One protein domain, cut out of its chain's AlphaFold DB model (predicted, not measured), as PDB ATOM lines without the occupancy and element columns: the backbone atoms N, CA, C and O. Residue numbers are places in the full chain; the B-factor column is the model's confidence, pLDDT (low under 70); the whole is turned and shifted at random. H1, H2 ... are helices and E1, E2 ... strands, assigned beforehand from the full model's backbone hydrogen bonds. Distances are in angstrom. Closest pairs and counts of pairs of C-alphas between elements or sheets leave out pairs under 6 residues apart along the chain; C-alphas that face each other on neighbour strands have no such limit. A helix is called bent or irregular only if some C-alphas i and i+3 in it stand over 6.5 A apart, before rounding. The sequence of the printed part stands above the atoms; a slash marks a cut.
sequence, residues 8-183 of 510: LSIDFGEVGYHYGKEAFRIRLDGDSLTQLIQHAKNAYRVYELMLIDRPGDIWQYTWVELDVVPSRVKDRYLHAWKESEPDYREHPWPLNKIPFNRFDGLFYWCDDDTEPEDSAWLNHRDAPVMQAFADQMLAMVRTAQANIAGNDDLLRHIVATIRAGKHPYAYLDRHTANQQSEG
ATOM      1  N   LEU A   8     108.676 109.962 164.521       95.38
ATOM      2  CA  LEU A   8     109.622 108.955 164.999       95.38
ATOM      3  C   LEU A   8     109.846 109.156 166.497       95.38
ATOM      4  O   LEU A   8     110.334 110.203 166.910       95.38
ATOM      5  N   SER A   9     109.519 108.154 167.309       96.12
ATOM      6  CA  SER A   9     109.872 108.147 168.732       96.12
ATOM      7  C   SER A   9     111.255 107.539 168.923       96.12
ATOM      8  O   SER A   9     111.537 106.461 168.400       96.12
ATOM      9  N   ILE A  10     112.095 108.219 169.698       95.56
ATOM     10  CA  ILE A  10     113.457 107.795 170.009       95.56
ATOM     11  C   ILE A  10     113.573 107.682 171.523       95.56
ATOM     12  O   ILE A  10     113.330 108.650 172.240       95.56
ATOM     13  N   ASP A  11     113.930 106.491 171.995       95.25
ATOM     14  CA  ASP A  11     114.174 106.202 173.404       95.25
ATOM     15  C   ASP A  11     115.658 105.874 173.586       95.25
ATOM     16  O   ASP A  11     116.158 104.879 173.057       95.25
ATOM     17  N   PHE A  12     116.364 106.743 174.303       93.62
ATOM     18  CA  PHE A  12     117.780 106.594 174.630       93.62
ATOM     19  C   PHE A  12     117.988 105.779 175.916       93.62
ATOM     20  O   PHE A  12     119.125 105.553 176.328       93.62
ATOM     21  N   GLY A  13     116.903 105.328 176.554       93.00
ATOM     22  CA  GLY A  13     116.921 104.672 177.849       93.00
ATOM     23  C   GLY A  13     117.212 105.654 178.980       93.00
ATOM     24  O   GLY A  13     116.742 106.792 178.987       93.00
ATOM     25  N   GLU A  14     117.981 105.190 179.960       93.25
ATOM     26  CA  GLU A  14     118.416 105.985 181.105       93.25
ATOM     27  C   GLU A  14     119.837 106.521 180.887       93.25
ATOM     28  O   GLU A  14     120.797 105.748 180.791       93.25
ATOM     29  N   VAL A  15     119.974 107.845 180.856       91.50
ATOM     30  CA  VAL A  15     121.236 108.567 180.639       91.50
ATOM     31  C   VAL A  15     121.591 109.391 181.876       91.50
ATOM     32  O   VAL A  15     120.709 109.835 182.604       91.50
ATOM     33  N   GLY A  16     122.884 109.555 182.146       87.06
ATOM     34  CA  GLY A  16     123.393 110.268 183.320       87.06
ATOM     35  C   GLY A  16     124.464 109.473 184.067       87.06
ATOM     36  O   GLY A  16     124.776 108.324 183.737       87.06
ATOM     37  N   TYR A  17     125.051 110.089 185.091       84.00
ATOM     38  CA  TYR A  17     126.089 109.463 185.914       84.00
ATOM     39  C   TYR A  17     125.505 108.442 186.903       84.00
ATOM     40  O   TYR A  17     124.309 108.444 187.181       84.00
ATOM     41  N   HIS A  18     126.359 107.574 187.462       69.88
ATOM     42  CA  HIS A  18     125.996 106.367 188.229       69.88
ATOM     43  C   HIS A  18     124.814 106.475 189.217       69.88
ATOM     44  O   HIS A  18     124.096 105.491 189.372       69.88
ATOM     45  N   TYR A  19     124.602 107.624 189.867       67.31
ATOM     46  CA  TYR A  19     123.547 107.830 190.873       67.31
ATOM     47  C   TYR A  19     122.444 108.822 190.459       67.31
ATOM     48  O   TYR A  19     121.595 109.154 191.279       67.31
ATOM     49  N   GLY A  20     122.444 109.297 189.211       79.25
ATOM     50  CA  GLY A  20     121.528 110.331 188.717       79.25
ATOM     51  C   GLY A  20     121.078 110.084 187.284       79.25
ATOM     52  O   GLY A  20     121.022 111.022 186.498       79.25
ATOM     53  N   LYS A  21     120.833 108.819 186.921       89.38
ATOM     54  CA  LYS A  21     120.307 108.498 185.597       89.38
ATOM     55  C   LYS A  21     118.842 108.907 185.491       89.38
ATOM     56  O   LYS A  21     118.043 108.601 186.373       89.38
ATOM     57  N   GLU A  22     118.500 109.551 184.389       93.19
ATOM     58  CA  GLU A  22     117.150 109.991 184.062       93.19
ATOM     59  C   GLU A  22     116.759 109.431 182.690       93.19
ATOM     60  O   GLU A  22     117.606 109.208 181.822       93.19
ATOM     61  N   ALA A  23     115.467 109.172 182.489       94.62
ATOM     62  CA  ALA A  23     114.974 108.713 181.198       94.62
ATOM     63  C   ALA A  23     115.124 109.816 180.139       94.62
ATOM     64  O   ALA A  23     114.818 110.981 180.399       94.62
ATOM     65  N   PHE A  24     115.544 109.433 178.935       96.38
ATOM     66  CA  PHE A  24     115.643 110.335 177.796       96.38
ATOM     67  C   PHE A  24     114.897 109.755 176.595       96.38
ATOM     68  O   PHE A  24     115.303 108.771 175.985       96.38
ATOM     69  N   ARG A  25     113.776 110.389 176.264       96.75
ATOM     70  CA  ARG A  25     112.889 110.070 175.157       96.75
ATOM     71  C   ARG A  25     112.415 111.351 174.490       96.75
ATOM     72  O   ARG A  25     111.959 112.285 175.152       96.75
ATOM     73  N   ILE A  26     112.478 111.358 173.169       96.56
ATOM     74  CA  ILE A  26     111.974 112.445 172.333       96.56
ATOM     75  C   ILE A  26     111.130 111.881 171.198       96.56
ATOM     76  O   ILE A  26     111.221 110.699 170.850       96.56
ATOM     77  N   ARG A  27     110.366 112.761 170.561       97.12
ATOM     78  CA  ARG A  27     109.647 112.465 169.328       97.12
ATOM     79  C   ARG A  27     110.013 113.475 168.249       97.12
ATOM     80  O   ARG A  27     109.909 114.676 168.462       97.12
ATOM     81  N   LEU A  28     110.413 112.987 167.082       96.56
ATOM     82  CA  LEU A  28     110.502 113.799 165.873       96.56
ATOM     83  C   LEU A  28     109.117 113.923 165.245       96.56
ATOM     84  O   LEU A  28     108.388 112.933 165.160       96.56
ATOM     85  N   ASP A  29     108.782 115.125 164.794       94.88
ATOM     86  CA  ASP A  29     107.499 115.488 164.198       94.88
ATOM     87  C   ASP A  29     107.725 116.223 162.868       94.88
ATOM     88  O   ASP A  29     108.298 117.314 162.822       94.88
ATOM     89  N   GLY A  30     107.292 115.593 161.774       93.44
ATOM     90  CA  GLY A  30     107.375 116.094 160.405       93.44
ATOM     91  C   GLY A  30     106.101 116.778 159.900       93.44
ATOM     92  O   GLY A  30     105.988 117.021 158.697       93.44
ATOM     93  N   ASP A  31     105.122 117.099 160.752       91.12
ATOM     94  CA  ASP A  31     103.827 117.643 160.315       91.12
ATOM     95  C   ASP A  31     103.941 118.988 159.578       91.12
ATOM     96  O   ASP A  31     103.131 119.286 158.694       91.12
ATOM     97  N   SER A  32     104.989 119.774 159.850       90.75
ATOM     98  CA  SER A  32     105.286 121.002 159.092       90.75
ATOM     99  C   SER A  32     105.521 120.724 157.601       90.75
ATOM    100  O   SER A  32     105.152 121.534 156.750       90.75
ATOM    101  N   LEU A  33     106.063 119.552 157.258       93.19
ATOM    102  CA  LEU A  33     106.256 119.129 155.873       93.19
ATOM    103  C   LEU A  33     104.929 118.758 155.202       93.19
ATOM    104  O   LEU A  33     104.689 119.112 154.047       93.19
ATOM    105  N   THR A  34     104.031 118.102 155.939       92.19
ATOM    106  CA  THR A  34     102.665 117.810 155.482       92.19
ATOM    107  C   THR A  34     101.893 119.102 155.208       92.19
ATOM    108  O   THR A  34     101.233 119.222 154.172       92.19
ATOM    109  N   GLN A  35     102.027 120.098 156.089       90.19
ATOM    110  CA  GLN A  35     101.448 121.426 155.892       90.19
ATOM    111  C   GLN A  35     102.039 122.120 154.662       90.19
ATOM    112  O   GLN A  35     101.277 122.617 153.837       90.19
ATOM    113  N   LEU A  36     103.364 122.090 154.470       91.94
ATOM    114  CA  LEU A  36     104.004 122.638 153.269       91.94
ATOM    115  C   LEU A  36     103.478 121.976 151.986       91.94
ATOM    116  O   LEU A  36     103.175 122.668 151.016       91.94
ATOM    117  N   ILE A  37     103.311 120.652 151.975       93.50
ATOM    118  CA  ILE A  37     102.726 119.934 150.833       93.50
ATOM    119  C   ILE A  37     101.289 120.399 150.573       93.50
ATOM    120  O   ILE A  37     100.904 120.607 149.421       93.50
ATOM    121  N   GLN A  38     100.485 120.575 151.623       90.31
ATOM    122  CA  GLN A  38      99.109 121.048 151.485       90.31
ATOM    123  C   GLN A  38      99.044 122.505 151.005       90.31
ATOM    124  O   GLN A  38      98.228 122.833 150.141       90.31
ATOM    125  N   HIS A  39      99.938 123.359 151.499       89.25
ATOM    126  CA  HIS A  39     100.130 124.722 151.019       89.25
ATOM    127  C   HIS A  39     100.485 124.726 149.525       89.25
ATOM    128  O   HIS A  39      99.811 125.378 148.726       89.25
ATOM    129  N   ALA A  40     101.443 123.904 149.108       91.62
ATOM    130  CA  ALA A  40     101.853 123.797 147.712       91.62
ATOM    131  C   ALA A  40     100.721 123.321 146.793       91.62
ATOM    132  O   ALA A  40     100.529 123.888 145.717       91.62
ATOM    133  N   LYS A  41      99.894 122.363 147.229       90.56
ATOM    134  CA  LYS A  41      98.695 121.941 146.476       90.56
ATOM    135  C   LYS A  41      97.705 123.078 146.222       90.56
ATOM    136  O   LYS A  41      96.995 123.041 145.221       90.56
ATOM    137  N   ASN A  42      97.690 124.081 147.089       86.25
ATOM    138  CA  ASN A  42      96.861 125.274 146.967       86.25
ATOM    139  C   ASN A  42      97.620 126.462 146.334       86.25
ATOM    140  O   ASN A  42      97.186 127.605 146.438       86.25
ATOM    141  N   ALA A  43      98.736 126.195 145.643       88.94
ATOM    142  CA  ALA A  43      99.598 127.188 144.999       88.94
ATOM    143  C   ALA A  43     100.255 128.199 145.958       88.94
ATOM    144  O   ALA A  43     100.502 129.342 145.574       88.94
ATOM    145  N   TYR A  44     100.586 127.763 147.177       86.56
ATOM    146  CA  TYR A  44     101.396 128.507 148.152       86.56
ATOM    147  C   TYR A  44     102.736 127.833 148.376       86.56
ATOM    148  O   TYR A  44     102.791 126.610 148.410       86.56
ATOM    149  N   ARG A  45     103.817 128.591 148.597       88.75
ATOM    150  CA  ARG A  45     105.131 128.008 148.954       88.75
ATOM    151  C   ARG A  45     105.575 126.873 148.011       88.75
ATOM    152  O   ARG A  45     106.330 125.983 148.388       88.75
ATOM    153  N   VAL A  46     105.112 126.913 146.755       92.06
ATOM    154  CA  VAL A  46     105.420 125.899 145.734       92.06
ATOM    155  C   VAL A  46     106.918 125.891 145.474       92.06
ATOM    156  O   VAL A  46     107.520 124.829 145.396       92.06
ATOM    157  N   TYR A  47     107.518 127.081 145.399       92.25
ATOM    158  CA  TYR A  47     108.956 127.248 145.230       92.25
ATOM    159  C   TYR A  47     109.744 126.516 146.320       92.25
ATOM    160  O   TYR A  47     110.594 125.689 146.012       92.25
ATOM    161  N   GLU A  48     109.394 126.749 147.582       92.94
ATOM    162  CA  GLU A  48     110.033 126.123 148.737       92.94
ATOM    163  C   GLU A  48     109.901 124.594 148.732       92.94
ATOM    164  O   GLU A  48     110.908 123.904 148.890       92.94
ATOM    165  N   LEU A  49     108.704 124.051 148.460       94.56
ATOM    166  CA  LEU A  49     108.524 122.602 148.315       94.56
ATOM    167  C   LEU A  49     109.438 122.041 147.220       94.56
ATOM    168  O   LEU A  49     110.021 120.974 147.396       94.56
ATOM    169  N   MET A  50     109.563 122.742 146.091       94.31
ATOM    170  CA  MET A  50     110.370 122.311 144.948       94.31
ATOM    171  C   MET A  50     111.887 122.402 145.187       94.31
ATOM    172  O   MET A  50     112.635 121.829 144.400       94.31
ATOM    173  N   LEU A  51     112.347 123.085 146.244       92.56
ATOM    174  CA  LEU A  51     113.769 123.183 146.608       92.56
ATOM    175  C   LEU A  51     114.260 122.073 147.546       92.56
ATOM    176  O   LEU A  51     115.463 121.964 147.783       92.56
ATOM    177  N   ILE A  52     113.357 121.274 148.113       94.62
ATOM    178  CA  ILE A  52     113.725 120.146 148.972       94.62
ATOM    179  C   ILE A  52     114.202 118.998 148.078       94.62
ATOM    180  O   ILE A  52     113.400 118.427 147.338       94.62
ATOM    181  N   ASP A  53     115.485 118.645 148.152       94.56
ATOM    182  CA  ASP A  53     116.068 117.620 147.269       94.56
ATOM    183  C   ASP A  53     116.917 116.574 148.010       94.56
ATOM    184  O   ASP A  53     117.033 115.424 147.574       94.56
ATOM    185  N   ARG A  54     117.469 116.929 149.176       95.25
ATOM    186  CA  ARG A  54     118.359 116.057 149.957       95.25
ATOM    187  C   ARG A  54     117.720 115.669 151.290       95.25
ATOM    188  O   ARG A  54     116.997 116.484 151.862       95.25
ATOM    189  N   PRO A  55     118.059 114.497 151.864       94.50
ATOM    190  CA  PRO A  55     117.565 114.104 153.187       94.50
ATOM    191  C   PRO A  55     117.865 115.151 154.270       94.50
ATOM    192  O   PRO A  55     117.026 115.426 155.117       94.50
ATOM    193  N   GLY A  56     119.017 115.826 154.189       93.94
ATOM    194  CA  GLY A  56     119.380 116.892 155.128       93.94
ATOM    195  C   GLY A  56     118.483 118.137 155.079       93.94
ATOM    196  O   GLY A  56     118.427 118.875 156.057       93.94
ATOM    197  N   ASP A  57     117.756 118.380 153.980       94.62
ATOM    198  CA  ASP A  57     116.822 119.510 153.894       94.62
ATOM    199  C   ASP A  57     115.559 119.267 154.753       94.62
ATOM    200  O   ASP A  57     114.887 120.224 155.135       94.62
ATOM    201  N   ILE A  58     115.255 118.008 155.107       95.88
ATOM    202  CA  ILE A  58     114.091 117.612 155.925       95.88
ATOM    203  C   ILE A  58     114.175 118.162 157.350       95.88
ATOM    204  O   ILE A  58     113.156 118.525 157.941       95.88
ATOM    205  N   TRP A  59     115.385 118.288 157.891       95.00
ATOM    206  CA  TRP A  59     115.606 118.760 159.256       95.00
ATOM    207  C   TRP A  59     115.131 120.200 159.482       95.00
ATOM    208  O   TRP A  59     114.756 120.555 160.596       95.00
ATOM    209  N   GLN A  60     115.038 121.020 158.426       91.69
ATOM    210  CA  GLN A  60     114.439 122.362 158.505       91.69
ATOM    211  C   GLN A  60     112.927 122.336 158.783       91.69
ATOM    212  O   GLN A  60     112.384 123.321 159.275       91.69
ATOM    213  N   TYR A  61     112.258 121.217 158.495       93.50
ATOM    214  CA  TYR A  61     110.811 121.023 158.646       93.50
ATOM    215  C   TYR A  61     110.460 120.018 159.748       93.50
ATOM    216  O   TYR A  61     109.317 119.570 159.826       93.50
ATOM    217  N   THR A  62     111.440 119.640 160.573       95.56
ATOM    218  CA  THR A  62     111.274 118.663 161.653       95.56
ATOM    219  C   THR A  62     111.301 119.373 162.999       95.56
ATOM    220  O   THR A  62     112.216 120.145 163.297       95.56
ATOM    221  N   TRP A  63     110.304 119.092 163.827       96.19
ATOM    222  CA  TRP A  63     110.259 119.506 165.223       96.19
ATOM    223  C   TRP A  63     110.680 118.355 166.126       96.19
ATOM    224  O   TRP A  63     110.419 117.192 165.824       96.19
ATOM    225  N   VAL A  64     111.320 118.687 167.242       96.75
ATOM    226  CA  VAL A  64     111.605 117.752 168.328       96.75
ATOM    227  C   VAL A  64     110.657 118.073 169.468       96.75
ATOM    228  O   VAL A  64     110.650 119.192 169.982       96.75
ATOM    229  N   GLU A  65     109.850 117.094 169.847       96.38
ATOM    230  CA  GLU A  65     108.993 117.129 171.020       96.38
ATOM    231  C   GLU A  65     109.661 116.385 172.173       96.38
ATOM    232  O   GLU A  65     110.153 115.263 172.022       96.38
ATOM    233  N   LEU A  66     109.711 117.050 173.322       94.94
ATOM    234  CA  LEU A  66     110.363 116.550 174.523       94.94
ATOM    235  C   LEU A  66     109.347 115.741 175.340       94.94
ATOM    236  O   LEU A  66     108.576 116.321 176.106       94.94
ATOM    237  N   ASP A  67     109.348 114.416 175.175       93.62
ATOM    238  CA  ASP A  67     108.450 113.513 175.910       93.62
ATOM    239  C   ASP A  67     108.890 113.387 177.377       93.62
ATOM    240  O   ASP A  67     108.165 113.747 178.306       93.62
ATOM    241  N   VAL A  68     110.100 112.865 177.591       94.06
ATOM    242  CA  VAL A  68     110.738 112.732 178.904       94.06
ATOM    243  C   VAL A  68     112.211 113.019 178.697       94.06
ATOM    244  O   VAL A  68     112.870 112.295 177.966       94.06
ATOM    245  N   VAL A  69     112.744 114.074 179.300       94.88
ATOM    246  CA  VAL A  69     114.152 114.442 179.113       94.88
ATOM    247  C   VAL A  69     114.833 114.670 180.458       94.88
ATOM    248  O   VAL A  69     114.166 115.156 181.379       94.88
ATOM    249  N   PRO A  70     116.142 114.379 180.573       95.38
ATOM    250  CA  PRO A  70     116.915 114.682 181.768       95.38
ATOM    251  C   PRO A  70     116.839 116.164 182.125       95.38
ATOM    252  O   PRO A  70     116.781 117.028 181.240       95.38
ATOM    253  N   SER A  71     116.907 116.469 183.418       93.50
ATOM    254  CA  SER A  71     116.792 117.834 183.952       93.50
ATOM    255  C   SER A  71     117.752 118.817 183.271       93.50
ATOM    256  O   SER A  71     117.358 119.922 182.910       93.50
ATOM    257  N   ARG A  72     118.980 118.384 182.961       91.56
ATOM    258  CA  ARG A  72     119.976 119.199 182.245       91.56
ATOM    259  C   ARG A  72     119.566 119.542 180.811       91.56
ATOM    260  O   ARG A  72     119.729 120.682 180.386       91.56
ATOM    261  N   VAL A  73     119.020 118.579 180.066       94.44
ATOM    262  CA  VAL A  73     118.508 118.816 178.703       94.44
ATOM    263  C   VAL A  73     117.304 119.751 178.759       94.44
ATOM    264  O   VAL A  73     117.193 120.666 177.944       94.44
ATOM    265  N   LYS A  74     116.437 119.576 179.765       94.12
ATOM    266  CA  LYS A  74     115.307 120.474 180.018       94.12
ATOM    267  C   LYS A  74     115.766 121.908 180.285       94.12
ATOM    268  O   LYS A  74     115.187 122.827 179.717       94.12
ATOM    269  N   ASP A  75     116.808 122.103 181.090       94.19
ATOM    270  CA  ASP A  75     117.357 123.428 181.393       94.19
ATOM    271  C   ASP A  75     117.948 124.101 180.146       94.19
ATOM    272  O   ASP A  75     117.657 125.271 179.885       94.19
ATOM    273  N   ARG A  76     118.704 123.356 179.323       95.12
ATOM    274  CA  ARG A  76     119.225 123.849 178.032       95.12
ATOM    275  C   ARG A  76     118.097 124.228 177.071       95.12
ATOM    276  O   ARG A  76     118.147 125.294 176.461       95.12
ATOM    277  N   TYR A  77     117.052 123.402 176.976       94.50
ATOM    278  CA  TYR A  77     115.850 123.719 176.203       94.50
ATOM    279  C   TYR A  77     115.167 124.991 176.718       94.50
ATOM    280  O   TYR A  77     114.869 125.876 175.923       94.50
ATOM    281  N   LEU A  78     114.938 125.115 178.029       93.06
ATOM    282  CA  LEU A  78     114.284 126.287 178.618       93.06
ATOM    283  C   LEU A  78     115.098 127.562 178.391       93.06
ATOM    284  O   LEU A  78     114.514 128.629 178.201       93.06
ATOM    285  N   HIS A  79     116.426 127.462 178.403       92.56
ATOM    286  CA  HIS A  79     117.305 128.568 178.048       92.56
ATOM    287  C   HIS A  79     117.142 128.964 176.574       92.56
ATOM    288  O   HIS A  79     116.805 130.112 176.303       92.56
ATOM    289  N   ALA A  80     117.258 128.014 175.640       91.69
ATOM    290  CA  ALA A  80     117.085 128.271 174.206       91.69
ATOM    291  C   ALA A  80     115.675 128.774 173.842       91.69
ATOM    292  O   ALA A  80     115.516 129.587 172.928       91.69
ATOM    293  N   TRP A  81     114.654 128.295 174.557       90.31
ATOM    294  CA  TRP A  81     113.273 128.761 174.448       90.31
ATOM    295  C   TRP A  81     113.204 130.236 174.856       90.31
ATOM    296  O   TRP A  81     112.853 131.065 174.032       90.31
ATOM    297  N   LYS A  82     113.692 130.606 176.049       88.19
ATOM    298  CA  LYS A  82     113.738 132.014 176.493       88.19
ATOM    299  C   LYS A  82     114.535 132.927 175.558       88.19
ATOM    300  O   LYS A  82     114.122 134.050 175.316       88.19
ATOM    301  N   GLU A  83     115.660 132.470 175.013       88.00
ATOM    302  CA  GLU A  83     116.437 133.259 174.040       88.00
ATOM    303  C   GLU A  83     115.703 133.485 172.711       88.00
ATOM    304  O   GLU A  83     116.044 134.393 171.955       88.00
ATOM    305  N   SER A  84     114.713 132.647 172.410       84.44
ATOM    306  CA  SER A  84     113.881 132.754 171.211       84.44
ATOM    307  C   SER A  84     112.573 133.512 171.474       84.44
ATOM    308  O   SER A  84     111.733 133.600 170.575       84.44
ATOM    309  N   GLU A  85     112.400 134.061 172.682       81.56
ATOM    310  CA  GLU A  85     111.232 134.840 173.075       81.56
ATOM    311  C   GLU A  85     111.204 136.178 172.312       81.56
ATOM    312  O   GLU A  85     112.173 136.937 172.342       81.56
ATOM    313  N   PRO A  86     110.118 136.479 171.581       79.50
ATOM    314  CA  PRO A  86     110.007 137.719 170.831       79.50
ATOM    315  C   PRO A  86     109.528 138.862 171.735       79.50
ATOM    316  O   PRO A  86     108.625 138.678 172.545       79.50
ATOM    317  N   ASP A  87     110.039 140.076 171.511       75.38
ATOM    318  CA  ASP A  87     109.754 141.244 172.365       75.38
ATOM    319  C   ASP A  87     108.254 141.594 172.501       75.38
ATOM    320  O   ASP A  87     107.837 142.145 173.518       75.38
ATOM    321  N   TYR A  88     107.426 141.296 171.487       63.91
ATOM    322  CA  TYR A  88     106.006 141.699 171.435       63.91
ATOM    323  C   TYR A  88     105.104 140.726 170.651       63.91
ATOM    324  O   TYR A  88     104.198 141.161 169.931       63.91
ATOM    325  N   ARG A  89     105.356 139.412 170.705       74.81
ATOM    326  CA  ARG A  89     104.546 138.399 169.993       74.81
ATOM    327  C   ARG A  89     104.380 137.124 170.815       74.81
ATOM    328  O   ARG A  89     105.049 136.934 171.821       74.81
ATOM    329  N   GLU A  90     103.482 136.246 170.374       77.50
ATOM    330  CA  GLU A  90     103.443 134.876 170.886       77.50
ATOM    331  C   GLU A  90     104.774 134.168 170.615       77.50
ATOM    332  O   GLU A  90     105.423 134.404 169.591       77.50
ATOM    333  N   HIS A  91     105.182 133.307 171.547       82.50
ATOM    334  CA  HIS A  91     106.434 132.571 171.446       82.50
ATOM    335  C   HIS A  91     106.451 131.706 170.167       82.50
ATOM    336  O   HIS A  91     105.494 130.966 169.925       82.50
ATOM    337  N   PRO A  92     107.522 131.736 169.348       81.38
ATOM    338  CA  PRO A  92     107.558 131.050 168.054       81.38
ATOM    339  C   PRO A  92     107.562 129.523 168.179       81.38
ATOM    340  O   PRO A  92     107.299 128.817 167.205       81.38
ATOM    341  N   TRP A  93     107.918 128.999 169.353       87.31
ATOM    342  CA  TRP A  93     107.959 127.565 169.633       87.31
ATOM    343  C   TRP A  93     106.832 127.168 170.588       87.31
ATOM    344  O   TRP A  93     106.754 127.743 171.682       87.31
ATOM    345  N   PRO A  94     106.005 126.166 170.233       87.12
ATOM    346  CA  PRO A  94     105.054 125.570 171.162       87.12
ATOM    347  C   PRO A  94     105.753 125.024 172.412       87.12
ATOM    348  O   PRO A  94     106.926 124.652 172.376       87.12
ATOM    349  N   LEU A  95     105.018 124.931 173.522       85.38
ATOM    350  CA  LEU A  95     105.550 124.341 174.748       85.38
ATOM    351  C   LEU A  95     106.000 122.890 174.495       85.38
ATOM    352  O   LEU A  95     105.272 122.112 173.882       85.38
ATOM    353  N   ASN A  96     107.189 122.539 174.989       90.62
ATOM    354  CA  ASN A  96     107.856 121.241 174.819       90.62
ATOM    355  C   ASN A  96     108.220 120.881 173.370       90.62
ATOM    356  O   ASN A  96     108.542 119.723 173.107       90.62
ATOM    357  N   LYS A  97     108.206 121.843 172.439       93.75
ATOM    358  CA  LYS A  97     108.686 121.649 171.068       93.75
ATOM    359  C   LYS A  97     109.814 122.620 170.743       93.75
ATOM    360  O   LYS A  97     109.811 123.770 171.172       93.75
ATOM    361  N   ILE A  98     110.774 122.159 169.954       94.81
ATOM    362  CA  ILE A  98     111.914 122.954 169.487       94.81
ATOM    363  C   ILE A  98     112.276 122.532 168.051       94.81
ATOM    364  O   ILE A  98     112.193 121.341 167.737       94.81
ATOM    365  N   PRO A  99     112.647 123.457 167.141       95.00
ATOM    366  CA  PRO A  99     113.088 123.078 165.798       95.00
ATOM    367  C   PRO A  99     114.316 122.166 165.858       95.00
ATOM    368  O   PRO A  99     115.229 122.430 166.641       95.00
ATOM    369  N   PHE A 100     114.388 121.141 165.001       95.94
ATOM    370  CA  PHE A 100     115.471 120.150 165.027       95.94
ATOM    371  C   PHE A 100     116.866 120.783 165.043       95.94
ATOM    372  O   PHE A 100     117.672 120.457 165.904       95.94
ATOM    373  N   ASN A 101     117.131 121.752 164.163       93.44
ATOM    374  CA  ASN A 101     118.444 122.405 164.088       93.44
ATOM    375  C   ASN A 101     118.818 123.159 165.377       93.44
ATOM    376  O   ASN A 101     119.996 123.340 165.667       93.44
ATOM    377  N   ARG A 102     117.822 123.627 166.142       94.81
ATOM    378  CA  ARG A 102     118.048 124.270 167.443       94.81
ATOM    379  C   ARG A 102     118.281 123.234 168.534       94.81
ATOM    380  O   ARG A 102     119.130 123.466 169.380       94.81
ATOM    381  N   PHE A 103     117.571 122.108 168.483       96.06
ATOM    382  CA  PHE A 103     117.775 120.986 169.394       96.06
ATOM    383  C   PHE A 103     119.142 120.320 169.205       96.06
ATOM    384  O   PHE A 103     119.857 120.136 170.181       96.06
ATOM    385  N   ASP A 104     119.538 120.019 167.963       96.06
ATOM    386  CA  ASP A 104     120.844 119.419 167.656       96.06
ATOM    387  C   ASP A 104     122.002 120.313 168.124       96.06
ATOM    388  O   ASP A 104     122.998 119.822 168.645       96.06
ATOM    389  N   GLY A 105     121.830 121.638 168.046       95.31
ATOM    390  CA  GLY A 105     122.797 122.613 168.551       95.31
ATOM    391  C   GLY A 105     122.947 122.672 170.079       95.31
ATOM    392  O   GLY A 105     123.835 123.376 170.551       95.31
ATOM    393  N   LEU A 106     122.114 121.968 170.862       95.62
ATOM    394  CA  LEU A 106     122.230 121.915 172.329       95.62
ATOM    395  C   LEU A 106     123.313 120.944 172.826       95.62
ATOM    396  O   LEU A 106     123.602 120.937 174.027       95.62
ATOM    397  N   PHE A 107     123.868 120.115 171.941       96.12
ATOM    398  CA  PHE A 107     124.776 119.022 172.283       96.12
ATOM    399  C   PHE A 107     126.109 119.176 171.553       96.12
ATOM    400  O   PHE A 107     126.145 119.526 170.371       96.12
ATOM    401  N   TYR A 108     127.216 118.891 172.234       95.06
ATOM    402  CA  TYR A 108     128.551 118.995 171.649       95.06
ATOM    403  C   TYR A 108     129.515 117.965 172.246       95.06
ATOM    404  O   TYR A 108     129.366 117.528 173.383       95.06
ATOM    405  N   TRP A 109     130.515 117.566 171.459       94.50
ATOM    406  CA  TRP A 109     131.617 116.752 171.966       94.50
ATOM    407  C   TRP A 109     132.543 117.623 172.812       94.50
ATOM    408  O   TRP A 109     132.938 118.706 172.376       94.50
ATOM    409  N   CYS A 110     132.905 117.134 173.993       92.75
ATOM    410  CA  CYS A 110     133.834 117.791 174.910       92.75
ATOM    411  C   CYS A 110     134.911 116.805 175.397       92.75
ATOM    412  O   CYS A 110     135.257 116.788 176.572       92.75
ATOM    413  N   ASP A 111     135.400 115.946 174.495       89.38
ATOM    414  CA  ASP A 111     136.351 114.863 174.785       89.38
ATOM    415  C   ASP A 111     135.952 114.069 176.051       89.38
ATOM    416  O   ASP A 111     134.820 113.576 176.126       89.38
ATOM    417  N   ASP A 112     136.844 113.970 177.042       86.19
ATOM    418  CA  ASP A 112     136.635 113.249 178.308       86.19
ATOM    419  C   ASP A 112     135.528 113.864 179.191       86.19
ATOM    420  O   ASP A 112     134.988 113.179 180.059       86.19
ATOM    421  N   ASP A 113     135.151 115.123 178.938       89.06
ATOM    422  CA  ASP A 113     134.097 115.861 179.647       89.06
ATOM    423  C   ASP A 113     132.748 115.830 178.898       89.06
ATOM    424  O   ASP A 113     131.821 116.571 179.233       89.06
ATOM    425  N   THR A 114     132.612 114.995 177.859       92.38
ATOM    426  CA  THR A 114     131.334 114.856 177.146       92.38
ATOM    427  C   THR A 114     130.265 114.302 178.085       92.38
ATOM    428  O   THR A 114     130.346 113.163 178.551       92.38
ATOM    429  N   GLU A 115     129.218 115.092 178.305       92.81
ATOM    430  CA  GLU A 115     128.108 114.701 179.167       92.81
ATOM    431  C   GLU A 115     127.365 113.466 178.604       92.81
ATOM    432  O   GLU A 115     127.247 113.309 177.381       92.81
ATOM    433  N   PRO A 116     126.837 112.565 179.458       93.69
ATOM    434  CA  PRO A 116     126.159 111.348 179.010       93.69
ATOM    435  C   PRO A 116     124.995 111.603 178.044       93.69
ATOM    436  O   PRO A 116     124.777 110.813 177.125       93.69
ATOM    437  N   GLU A 117     124.257 112.697 178.232       94.38
ATOM    438  CA  GLU A 117     123.146 113.105 177.371       94.38
ATOM    439  C   GLU A 117     123.630 113.553 175.983       94.38
ATOM    440  O   GLU A 117     123.024 113.192 174.972       94.38
ATOM    441  N   ASP A 118     124.749 114.281 175.931       95.19
ATOM    442  CA  ASP A 118     125.410 114.721 174.699       95.19
ATOM    443  C   ASP A 118     125.928 113.521 173.917       95.19
ATOM    444  O   ASP A 118     125.622 113.374 172.737       95.19
ATOM    445  N   SER A 119     126.620 112.603 174.589       94.25
ATOM    446  CA  SER A 119     127.084 111.361 173.973       94.25
ATOM    447  C   SER A 119     125.915 110.514 173.454       94.25
ATOM    448  O   SER A 119     125.983 109.985 172.342       94.25
ATOM    449  N   ALA A 120     124.811 110.412 174.204       94.25
ATOM    450  CA  ALA A 120     123.627 109.669 173.775       94.25
ATOM    451  C   ALA A 120     122.997 110.259 172.504       94.25
ATOM    452  O   ALA A 120     122.715 109.514 171.564       94.25
ATOM    453  N   TRP A 121     122.819 111.583 172.441       95.88
ATOM    454  CA  TRP A 121     122.293 112.251 171.250       95.88
ATOM    455  C   TRP A 121     123.261 112.167 170.065       95.88
ATOM    456  O   TRP A 121     122.878 111.719 168.984       95.88
ATOM    457  N   LEU A 122     124.524 112.556 170.257       94.69
ATOM    458  CA  LEU A 122     125.509 112.679 169.181       94.69
ATOM    459  C   LEU A 122     125.877 111.325 168.560       94.69
ATOM    460  O   LEU A 122     126.125 111.266 167.360       94.69
ATOM    461  N   ASN A 123     125.858 110.230 169.331       91.81
ATOM    462  CA  ASN A 123     126.022 108.880 168.777       91.81
ATOM    463  C   ASN A 123     124.778 108.392 168.017       91.81
ATOM    464  O   ASN A 123     124.883 107.525 167.150       91.81
ATOM    465  N   HIS A 124     123.596 108.912 168.348       92.44
ATOM    466  CA  HIS A 124     122.339 108.468 167.750       92.44
ATOM    467  C   HIS A 124     121.903 109.308 166.549       92.44
ATOM    468  O   HIS A 124     121.207 108.790 165.681       92.44
ATOM    469  N   ARG A 125     122.268 110.593 166.469       89.69
ATOM    470  CA  ARG A 125     121.779 111.492 165.407       89.69
ATOM    471  C   ARG A 125     122.126 111.008 163.994       89.69
ATOM    472  O   ARG A 125     121.379 111.275 163.059       89.69
ATOM    473  N   ASP A 126     123.207 110.237 163.870       88.06
ATOM    474  CA  ASP A 126     123.669 109.627 162.620       88.06
ATOM    475  C   ASP A 126     123.209 108.162 162.456       88.06
ATOM    476  O   ASP A 126     123.606 107.478 161.508       88.06
ATOM    477  N   ALA A 127     122.362 107.659 163.361       93.06
ATOM    478  CA  ALA A 127     121.901 106.277 163.358       93.06
ATOM    479  C   ALA A 127     121.032 105.951 162.125       93.06
ATOM    480  O   ALA A 127     120.307 106.814 161.618       93.06
ATOM    481  N   PRO A 128     120.998 104.677 161.683       95.00
ATOM    482  CA  PRO A 128     120.204 104.262 160.523       95.00
ATOM    483  C   PRO A 128     118.713 104.617 160.609       95.00
ATOM    484  O   PRO A 128     118.081 104.866 159.587       95.00
ATOM    485  N   VAL A 129     118.141 104.674 161.816       93.75
ATOM    486  CA  VAL A 129     116.732 105.045 162.022       93.75
ATOM    487  C   VAL A 129     116.455 106.516 161.680       93.75
ATOM    488  O   VAL A 129     115.409 106.822 161.110       93.75
ATOM    489  N   MET A 130     117.410 107.413 161.944       94.81
ATOM    490  CA  MET A 130     117.325 108.835 161.594       94.81
ATOM    491  C   MET A 130     117.388 109.024 160.080       94.81
ATOM    492  O   MET A 130     116.588 109.761 159.503       94.81
ATOM    493  N   GLN A 131     118.304 108.298 159.432       94.81
ATOM    494  CA  GLN A 131     118.436 108.284 157.975       94.81
ATOM    495  C   GLN A 131     117.150 107.762 157.320       94.81
ATOM    496  O   GLN A 131     116.601 108.422 156.443       94.81
ATOM    497  N   ALA A 132     116.607 106.646 157.819       94.88
ATOM    498  CA  ALA A 132     115.357 106.076 157.323       94.88
ATOM    499  C   ALA A 132     114.165 107.038 157.474       94.88
ATOM    500  O   ALA A 132     113.344 107.143 156.561       94.88
ATOM    501  N   PHE A 133     114.081 107.776 158.587       95.38
ATOM    502  CA  PHE A 133     113.053 108.802 158.781       95.38
ATOM    503  C   PHE A 133     113.181 109.940 157.761       95.38
ATOM    504  O   PHE A 133     112.199 110.286 157.098       95.38
ATOM    505  N   ALA A 134     114.387 110.488 157.580       95.75
ATOM    506  CA  ALA A 134     114.632 111.545 156.601       95.75
ATOM    507  C   ALA A 134     114.349 111.077 155.162       95.75
ATOM    508  O   ALA A 134     113.701 111.796 154.399       95.75
ATOM    509  N   ASP A 135     114.755 109.858 154.801       95.69
ATOM    510  CA  ASP A 135     114.494 109.266 153.486       95.69
ATOM    511  C   ASP A 135     112.996 109.063 153.236       95.69
ATOM    512  O   ASP A 135     112.496 109.353 152.145       95.69
ATOM    513  N   GLN A 136     112.249 108.623 154.250       95.12
ATOM    514  CA  GLN A 136     110.800 108.471 154.168       95.12
ATOM    515  C   GLN A 136     110.093 109.818 153.964       95.12
ATOM    516  O   GLN A 136     109.205 109.932 153.112       95.12
ATOM    517  N   MET A 137     110.491 110.851 154.709       96.06
ATOM    518  CA  MET A 137     109.963 112.209 154.548       96.06
ATOM    519  C   MET A 137     110.318 112.797 153.180       96.06
ATOM    520  O   MET A 137     109.464 113.383 152.511       96.06
ATOM    521  N   LEU A 138     111.542 112.573 152.702       97.06
ATOM    522  CA  LEU A 138     111.950 112.990 151.365       97.06
ATOM    523  C   LEU A 138     111.167 112.252 150.271       97.06
ATOM    524  O   LEU A 138     110.772 112.868 149.282       97.06
ATOM    525  N   ALA A 139     110.883 110.957 150.437       96.25
ATOM    526  CA  ALA A 139     110.049 110.199 149.505       96.25
ATOM    527  C   ALA A 139     108.617 110.759 149.430       96.25
ATOM    528  O   ALA A 139     108.046 110.876 148.336       96.25
ATOM    529  N   MET A 140     108.056 111.177 150.570       95.56
ATOM    530  CA  MET A 140     106.772 111.878 150.628       95.56
ATOM    531  C   MET A 140     106.817 113.195 149.838       95.56
ATOM    532  O   MET A 140     105.930 113.452 149.019       95.56
ATOM    533  N   VAL A 141     107.872 113.996 150.011       96.69
ATOM    534  CA  VAL A 141     108.065 115.258 149.277       96.69
ATOM    535  C   VAL A 141     108.226 115.026 147.783       96.69
ATOM    536  O   VAL A 141     107.522 115.656 146.998       96.69
ATOM    537  N   ARG A 142     109.078 114.087 147.366       96.38
ATOM    538  CA  ARG A 142     109.281 113.746 145.949       96.38
ATOM    539  C   ARG A 142     107.987 113.282 145.291       96.38
ATOM    540  O   ARG A 142     107.688 113.674 144.164       96.38
ATOM    541  N   THR A 143     107.170 112.517 146.016       95.31
ATOM    542  CA  THR A 143     105.825 112.139 145.560       95.31
ATOM    543  C   THR A 143     104.944 113.375 145.355       95.31
ATOM    544  O   THR A 143     104.249 113.481 144.343       95.31
ATOM    545  N   ALA A 144     104.968 114.337 146.280       95.00
ATOM    546  CA  ALA A 144     104.217 115.582 146.140       95.00
ATOM    547  C   ALA A 144     104.724 116.444 144.967       95.00
ATOM    548  O   ALA A 144     103.919 116.871 144.141       95.00
ATOM    549  N   GLN A 145     106.040 116.632 144.835       95.94
ATOM    550  CA  GLN A 145     106.689 117.367 143.740       95.94
ATOM    551  C   GLN A 145     106.394 116.762 142.359       95.94
ATOM    552  O   GLN A 145     106.255 117.488 141.373       95.94
ATOM    553  N   ALA A 146     106.295 115.432 142.262       94.06
ATOM    554  CA  ALA A 146     105.948 114.755 141.016       94.06
ATOM    555  C   ALA A 146     104.492 115.026 140.601       94.06
ATOM    556  O   ALA A 146     104.212 115.232 139.421       94.06
ATOM    557  N   ASN A 147     103.578 115.073 141.573       93.25
ATOM    558  CA  ASN A 147     102.139 115.156 141.323       93.25
ATOM    559  C   ASN A 147     101.603 116.591 141.224       93.25
ATOM    560  O   ASN A 147     100.588 116.818 140.570       93.25
ATOM    561  N   ILE A 148     102.269 117.571 141.842       92.31
ATOM    562  CA  ILE A 148     101.742 118.937 141.995       92.31
ATOM    563  C   ILE A 148     101.432 119.640 140.661       92.31
ATOM    564  O   ILE A 148     100.434 120.349 140.558       92.31
ATOM    565  N   ALA A 149     102.213 119.386 139.606       85.56
ATOM    566  CA  ALA A 149     101.974 119.945 138.269       85.56
ATOM    567  C   ALA A 149     100.713 119.387 137.571       85.56
ATOM    568  O   ALA A 149     100.264 119.936 136.562       85.56
ATOM    569  N   GLY A 150     100.159 118.278 138.071       83.75
ATOM    570  CA  GLY A 150      98.948 117.653 137.544       83.75
ATOM    571  C   GLY A 150      97.652 118.348 137.968       83.75
ATOM    572  O   GLY A 150      96.622 118.106 137.348       83.75
ATOM    573  N   ASN A 151      97.698 119.221 138.977       82.62
ATOM    574  CA  ASN A 151      96.502 119.762 139.622       82.62
ATOM    575  C   ASN A 151      95.755 120.804 138.772       82.62
ATOM    576  O   ASN A 151      94.534 120.742 138.677       82.62
ATOM    577  N   ASP A 152      96.467 121.763 138.169       90.94
ATOM    578  CA  ASP A 152      95.890 122.824 137.331       90.94
ATOM    579  C   ASP A 152      96.960 123.516 136.457       90.94
ATOM    580  O   ASP A 152      98.154 123.212 136.544       90.94
ATOM    581  N   ASP A 153      96.539 124.435 135.578       91.50
ATOM    582  CA  ASP A 153      97.436 125.180 134.681       91.50
ATOM    583  C   ASP A 153      98.382 126.157 135.396       91.50
ATOM    584  O   ASP A 153      99.491 126.383 134.904       91.50
ATOM    585  N   LEU A 154      97.997 126.704 136.554       93.56
ATOM    586  CA  LEU A 154      98.848 127.603 137.335       93.56
ATOM    587  C   LEU A 154     100.023 126.837 137.943       93.56
ATOM    588  O   LEU A 154     101.179 127.194 137.719       93.56
ATOM    589  N   LEU A 155      99.750 125.747 138.658       94.44
ATOM    590  CA  LEU A 155     100.772 124.897 139.265       94.44
ATOM    591  C   LEU A 155     101.682 124.273 138.212       94.44
ATOM    592  O   LEU A 155     102.900 124.235 138.391       94.44
ATOM    593  N   ARG A 156     101.121 123.843 137.077       94.62
ATOM    594  CA  ARG A 156     101.904 123.343 135.942       94.62
ATOM    595  C   ARG A 156     102.899 124.383 135.433       94.62
ATOM    596  O   ARG A 156     104.052 124.038 135.178       94.62
ATOM    597  N   HIS A 157     102.469 125.639 135.305       94.19
ATOM    598  CA  HIS A 157     103.330 126.753 134.902       94.19
ATOM    599  C   HIS A 157     104.420 127.047 135.938       94.19
ATOM    600  O   HIS A 157     105.599 127.113 135.588       94.19
ATOM    601  N   ILE A 158     104.052 127.166 137.216       93.81
ATOM    602  CA  ILE A 158     105.001 127.445 138.307       93.81
ATOM    603  C   ILE A 158     106.079 126.355 138.360       93.81
ATOM    604  O   ILE A 158     107.270 126.648 138.326       93.81
ATOM    605  N   VAL A 159     105.692 125.078 138.344       95.12
ATOM    606  CA  VAL A 159     106.651 123.962 138.366       95.12
ATOM    607  C   VAL A 159     107.556 123.970 137.135       95.12
ATOM    608  O   VAL A 159     108.762 123.747 137.260       95.12
ATOM    609  N   ALA A 160     107.007 124.233 135.946       94.50
ATOM    610  CA  ALA A 160     107.792 124.289 134.715       94.50
ATOM    611  C   ALA A 160     108.829 125.424 134.746       94.50
ATOM    612  O   ALA A 160     109.981 125.210 134.370       94.50
ATOM    613  N   THR A 161     108.452 126.609 135.234       94.12
ATOM    614  CA  THR A 161     109.369 127.755 135.350       94.12
ATOM    615  C   THR A 161     110.438 127.540 136.416       94.12
ATOM    616  O   THR A 161     111.592 127.897 136.180       94.12
ATOM    617  N   ILE A 162     110.106 126.894 137.540       94.19
ATOM    618  CA  ILE A 162     111.083 126.504 138.571       94.19
ATOM    619  C   ILE A 162     112.113 125.537 137.993       94.19
ATOM    620  O   ILE A 162     113.309 125.801 138.072       94.19
ATOM    621  N   ARG A 163     111.662 124.455 137.346       94.00
ATOM    622  CA  ARG A 163     112.553 123.454 136.733       94.00
ATOM    623  C   ARG A 163     113.436 124.044 135.634       94.00
ATOM    624  O   ARG A 163     114.554 123.587 135.443       94.00
ATOM    625  N   ALA A 164     112.944 125.057 134.922       94.94
ATOM    626  CA  ALA A 164     113.707 125.768 133.904       94.94
ATOM    627  C   ALA A 164     114.676 126.826 134.473       94.94
ATOM    628  O   ALA A 164     115.364 127.473 133.688       94.94
ATOM    629  N   GLY A 165     114.696 127.058 135.793       93.56
ATOM    630  CA  GLY A 165     115.483 128.131 136.414       93.56
ATOM    631  C   GLY A 165     115.003 129.541 136.047       93.56
ATOM    632  O   GLY A 165     115.767 130.494 136.139       93.56
ATOM    633  N   LYS A 166     113.751 129.682 135.593       94.00
ATOM    634  CA  LYS A 166     113.164 130.948 135.112       94.00
ATOM    635  C   LYS A 166     112.170 131.573 136.088       94.00
ATOM    636  O   LYS A 166     111.677 132.665 135.825       94.00
ATOM    637  N   HIS A 167     111.842 130.886 137.180       93.25
ATOM    638  CA  HIS A 167     110.943 131.417 138.200       93.25
ATOM    639  C   HIS A 167     111.533 132.695 138.827       93.25
ATOM    640  O   HIS A 167     112.733 132.701 139.101       93.25
ATOM    641  N   PRO A 168     110.746 133.749 139.122       89.88
ATOM    642  CA  PRO A 168     111.276 134.998 139.686       89.88
ATOM    643  C   PRO A 168     112.123 134.809 140.952       89.88
ATOM    644  O   PRO A 168     113.138 135.473 141.132       89.88
ATOM    645  N   TYR A 169     111.756 133.846 141.801       91.06
ATOM    646  CA  TYR A 169     112.513 133.538 143.021       91.06
ATOM    647  C   TYR A 169     113.843 132.813 142.784       91.06
ATOM    648  O   TYR A 169     114.655 132.757 143.696       91.06
ATOM    649  N   ALA A 170     114.109 132.302 141.576       91.31
ATOM    650  CA  ALA A 170     115.397 131.686 141.242       91.31
ATOM    651  C   ALA A 170     116.570 132.679 141.268       91.31
ATOM    652  O   ALA A 170     117.722 132.261 141.321       91.31
ATOM    653  N   TYR A 171     116.277 133.981 141.247       90.06
ATOM    654  CA  TYR A 171     117.265 135.057 141.314       90.06
ATOM    655  C   TYR A 171     117.438 135.634 142.728       90.06
ATOM    656  O   TYR A 171     118.164 136.611 142.900       90.06
ATOM    657  N   LEU A 172     116.756 135.066 143.728       89.69
ATOM    658  CA  LEU A 172     116.840 135.473 145.129       89.69
ATOM    659  C   LEU A 172     117.684 134.467 145.919       89.69
ATOM    660  O   LEU A 172     117.776 133.294 145.556       89.69
ATOM    661  N   ASP A 173     118.267 134.904 147.034       90.38
ATOM    662  CA  ASP A 173     118.801 133.958 148.008       90.38
ATOM    663  C   ASP A 173     117.661 133.120 148.619       90.38
ATOM    664  O   ASP A 173     116.507 133.553 148.698       90.38
ATOM    665  N   ARG A 174     117.980 131.897 149.060       84.44
ATOM    666  CA  ARG A 174     116.974 130.937 149.544       84.44
ATOM    667  C   ARG A 174     116.177 131.466 150.738       84.44
ATOM    668  O   ARG A 174     114.993 131.162 150.846       84.44
ATOM    669  N   HIS A 175     116.799 132.243 151.624       84.56
ATOM    670  CA  HIS A 175     116.117 132.783 152.795       84.56
ATOM    671  C   HIS A 175     115.080 133.836 152.386       84.56
ATOM    672  O   HIS A 175     113.915 133.720 152.760       84.56
ATOM    673  N   THR A 176     115.462 134.785 151.530       86.62
ATOM    674  CA  THR A 176     114.547 135.790 150.970       86.62
ATOM    675  C   THR A 176     113.443 135.148 150.130       86.62
ATOM    676  O   THR A 176     112.283 135.544 150.234       86.62
ATOM    677  N   ALA A 177     113.762 134.131 149.322       85.75
ATOM    678  CA  ALA A 177     112.768 133.398 148.534       85.75
ATOM    679  C   ALA A 177     111.717 132.709 149.422       85.75
ATOM    680  O   ALA A 177     110.522 132.755 149.113       85.75
ATOM    681  N   ASN A 178     112.149 132.104 150.533       82.38
ATOM    682  CA  ASN A 178     111.250 131.500 151.512       82.38
ATOM    683  C   ASN A 178     110.381 132.566 152.194       82.38
ATOM    684  O   ASN A 178     109.162 132.442 152.165       82.38
ATOM    685  N   GLN A 179     110.962 133.669 152.675       81.81
ATOM    686  CA  GLN A 179     110.195 134.767 153.285       81.81
ATOM    687  C   GLN A 179     109.146 135.362 152.333       81.81
ATOM    688  O   GLN A 179     108.007 135.604 152.722       81.81
ATOM    689  N   GLN A 180     109.487 135.554 151.054       79.56
ATOM    690  CA  GLN A 180     108.525 136.024 150.050       79.56
ATOM    691  C   GLN A 180     107.452 134.981 149.701       79.56
ATOM    692  O   GLN A 180     106.419 135.325 149.119       79.56
ATOM    693  N   SER A 181     107.693 133.711 150.027       73.38
ATOM    694  CA  SER A 181     106.744 132.609 149.859       73.38
ATOM    695  C   SER A 181     105.842 132.402 151.082       73.38
ATOM    696  O   SER A 181     104.769 131.822 150.933       73.38
ATOM    697  N   GLU A 182     106.251 132.872 152.263       68.88
ATOM    698  CA  GLU A 182     105.607 132.655 153.571       68.88
ATOM    699  C   GLU A 182     104.334 133.479 153.819       68.88
ATOM    700  O   GLU A 182     103.750 133.384 154.896       68.88
ATOM    701  N   GLY A 183     103.857 134.261 152.843       62.16
ATOM    702  CA  GLY A 183     102.603 135.004 152.985       62.16
ATOM    703  C   GLY A 183     101.455 134.070 153.371       62.16
ATOM    704  O   GLY A 183     101.121 133.173 152.599       62.16
TER     705      GLY A 183
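Overview. This is residues 8 to 183 of the 510 residues of an uncharacterized protein of Methylococcaceae bacterium (UniProt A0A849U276). The model is elongated, with a strongly twisted four-stranded sheet in one half and a cluster of helices in the other; the long H7 runs from the sheet's half into the helical half, side by side with H1. H5 and H6 pack on one face of the sheet, H2 sits among H1, H7, H8 and H10, and H8 makes a corner with the far end of H7. The 176 printed residues hold ten named helices and four named strands, in the order E1 E2 H1 H2 H3 E3 H4 E4 H5 H6 H7 H8 H9 H10; the antiparallel sheet runs E1 E2 E3 E4, and the class is mixed. The whole is only just loose, close to compact, with a radius of gyration of the C-alphas of 19.1 A and spans of 64 by 41 by 26 A.

Arrangement. E1, residues 8 to 15, and E2, residues 22 to 29, form a hairpin, antiparallel at 166 degrees, with N 10 and O 26 within hydrogen-bond range at 2.9 A. E3, residues 63 to 68, is antiparallel to E2, with N 27 and O 65 2.9 A apart, and to E4, residues 97 to 99, with N 64 and O 98 2.8 A apart. H4, residues 71 to 83, and H6, residues 116 to 124, make two layers with the sheet, helices on one face of it. H6 lies over E1 at a height over the sheet of 9.4 A; its closest C-alphas to E1 are those of Pro 116 and Val 15, 5.9 A apart. H5, residues 100 to 104, is on the same face as H6. H7, residues 128 to 150, only grazes the sheet with residues 129 to 133. H1, residues 31 to 41, touches H7 at a shallow tilt of 14 degrees, the same way, closest at the C-alphas of Lys 41 and Ile 148, 6.2 A. H3, residues 55 to 61, touches H7, which meets it with residues 131 to 138 alone, about perpendicular at 79 degrees; the C-alphas of Pro 55 and Ala 134 are closest, 5.2 A. H8, residues 153 to 163, touches residues 148 to 150 of H7 at a steep tilt of 53 degrees, opposite ways, closest at the C-alphas of Arg 156 and Ala 149, 4.1 A. H2, residues 46 to 50, touches H10, residues 174 to 181, closest at the C-alphas of Glu 48 and Asn 178, 6.2 A. H9, residues 168 to 171, is close to H10 but not clearly touching, with the C-alphas of Tyr 169 and Ala 177 5.5 A apart. Every O i to N i+4 pair is within hydrogen-bond range in H1, H2, H4, H5, H6, H8 and H10, against 17 of 19 in H7 and 0 of 3 in H3, where 3 of 4 O i to N i+3 pairs are; H9 is too short for such a pair.

Along the chain. E1 begins at C-alpha 8 (109.622, 108.955, 164.999) and is 19.5 A long; E2 is 22.8 A. H7 spans 34.0 A from C-alpha 128 (120.204, 104.262, 160.523) and is irregular, with C-alphas 146 and 149 7.1 A apart. H4 measures 18.3 A, and H10 ends at C-alpha 181 (106.744, 132.609, 149.859).

Size, cuts and confidence. The two C-alphas farthest apart, of Tyr 19 and Asp 153, are 64.3 A apart. The printed part has no cut, and the links from H4 to E4 and from H5 to H6 are long. The mean pLDDT of the printed part is 91.1; residues 18 to 19, 88 and 182 to 183 are under 70.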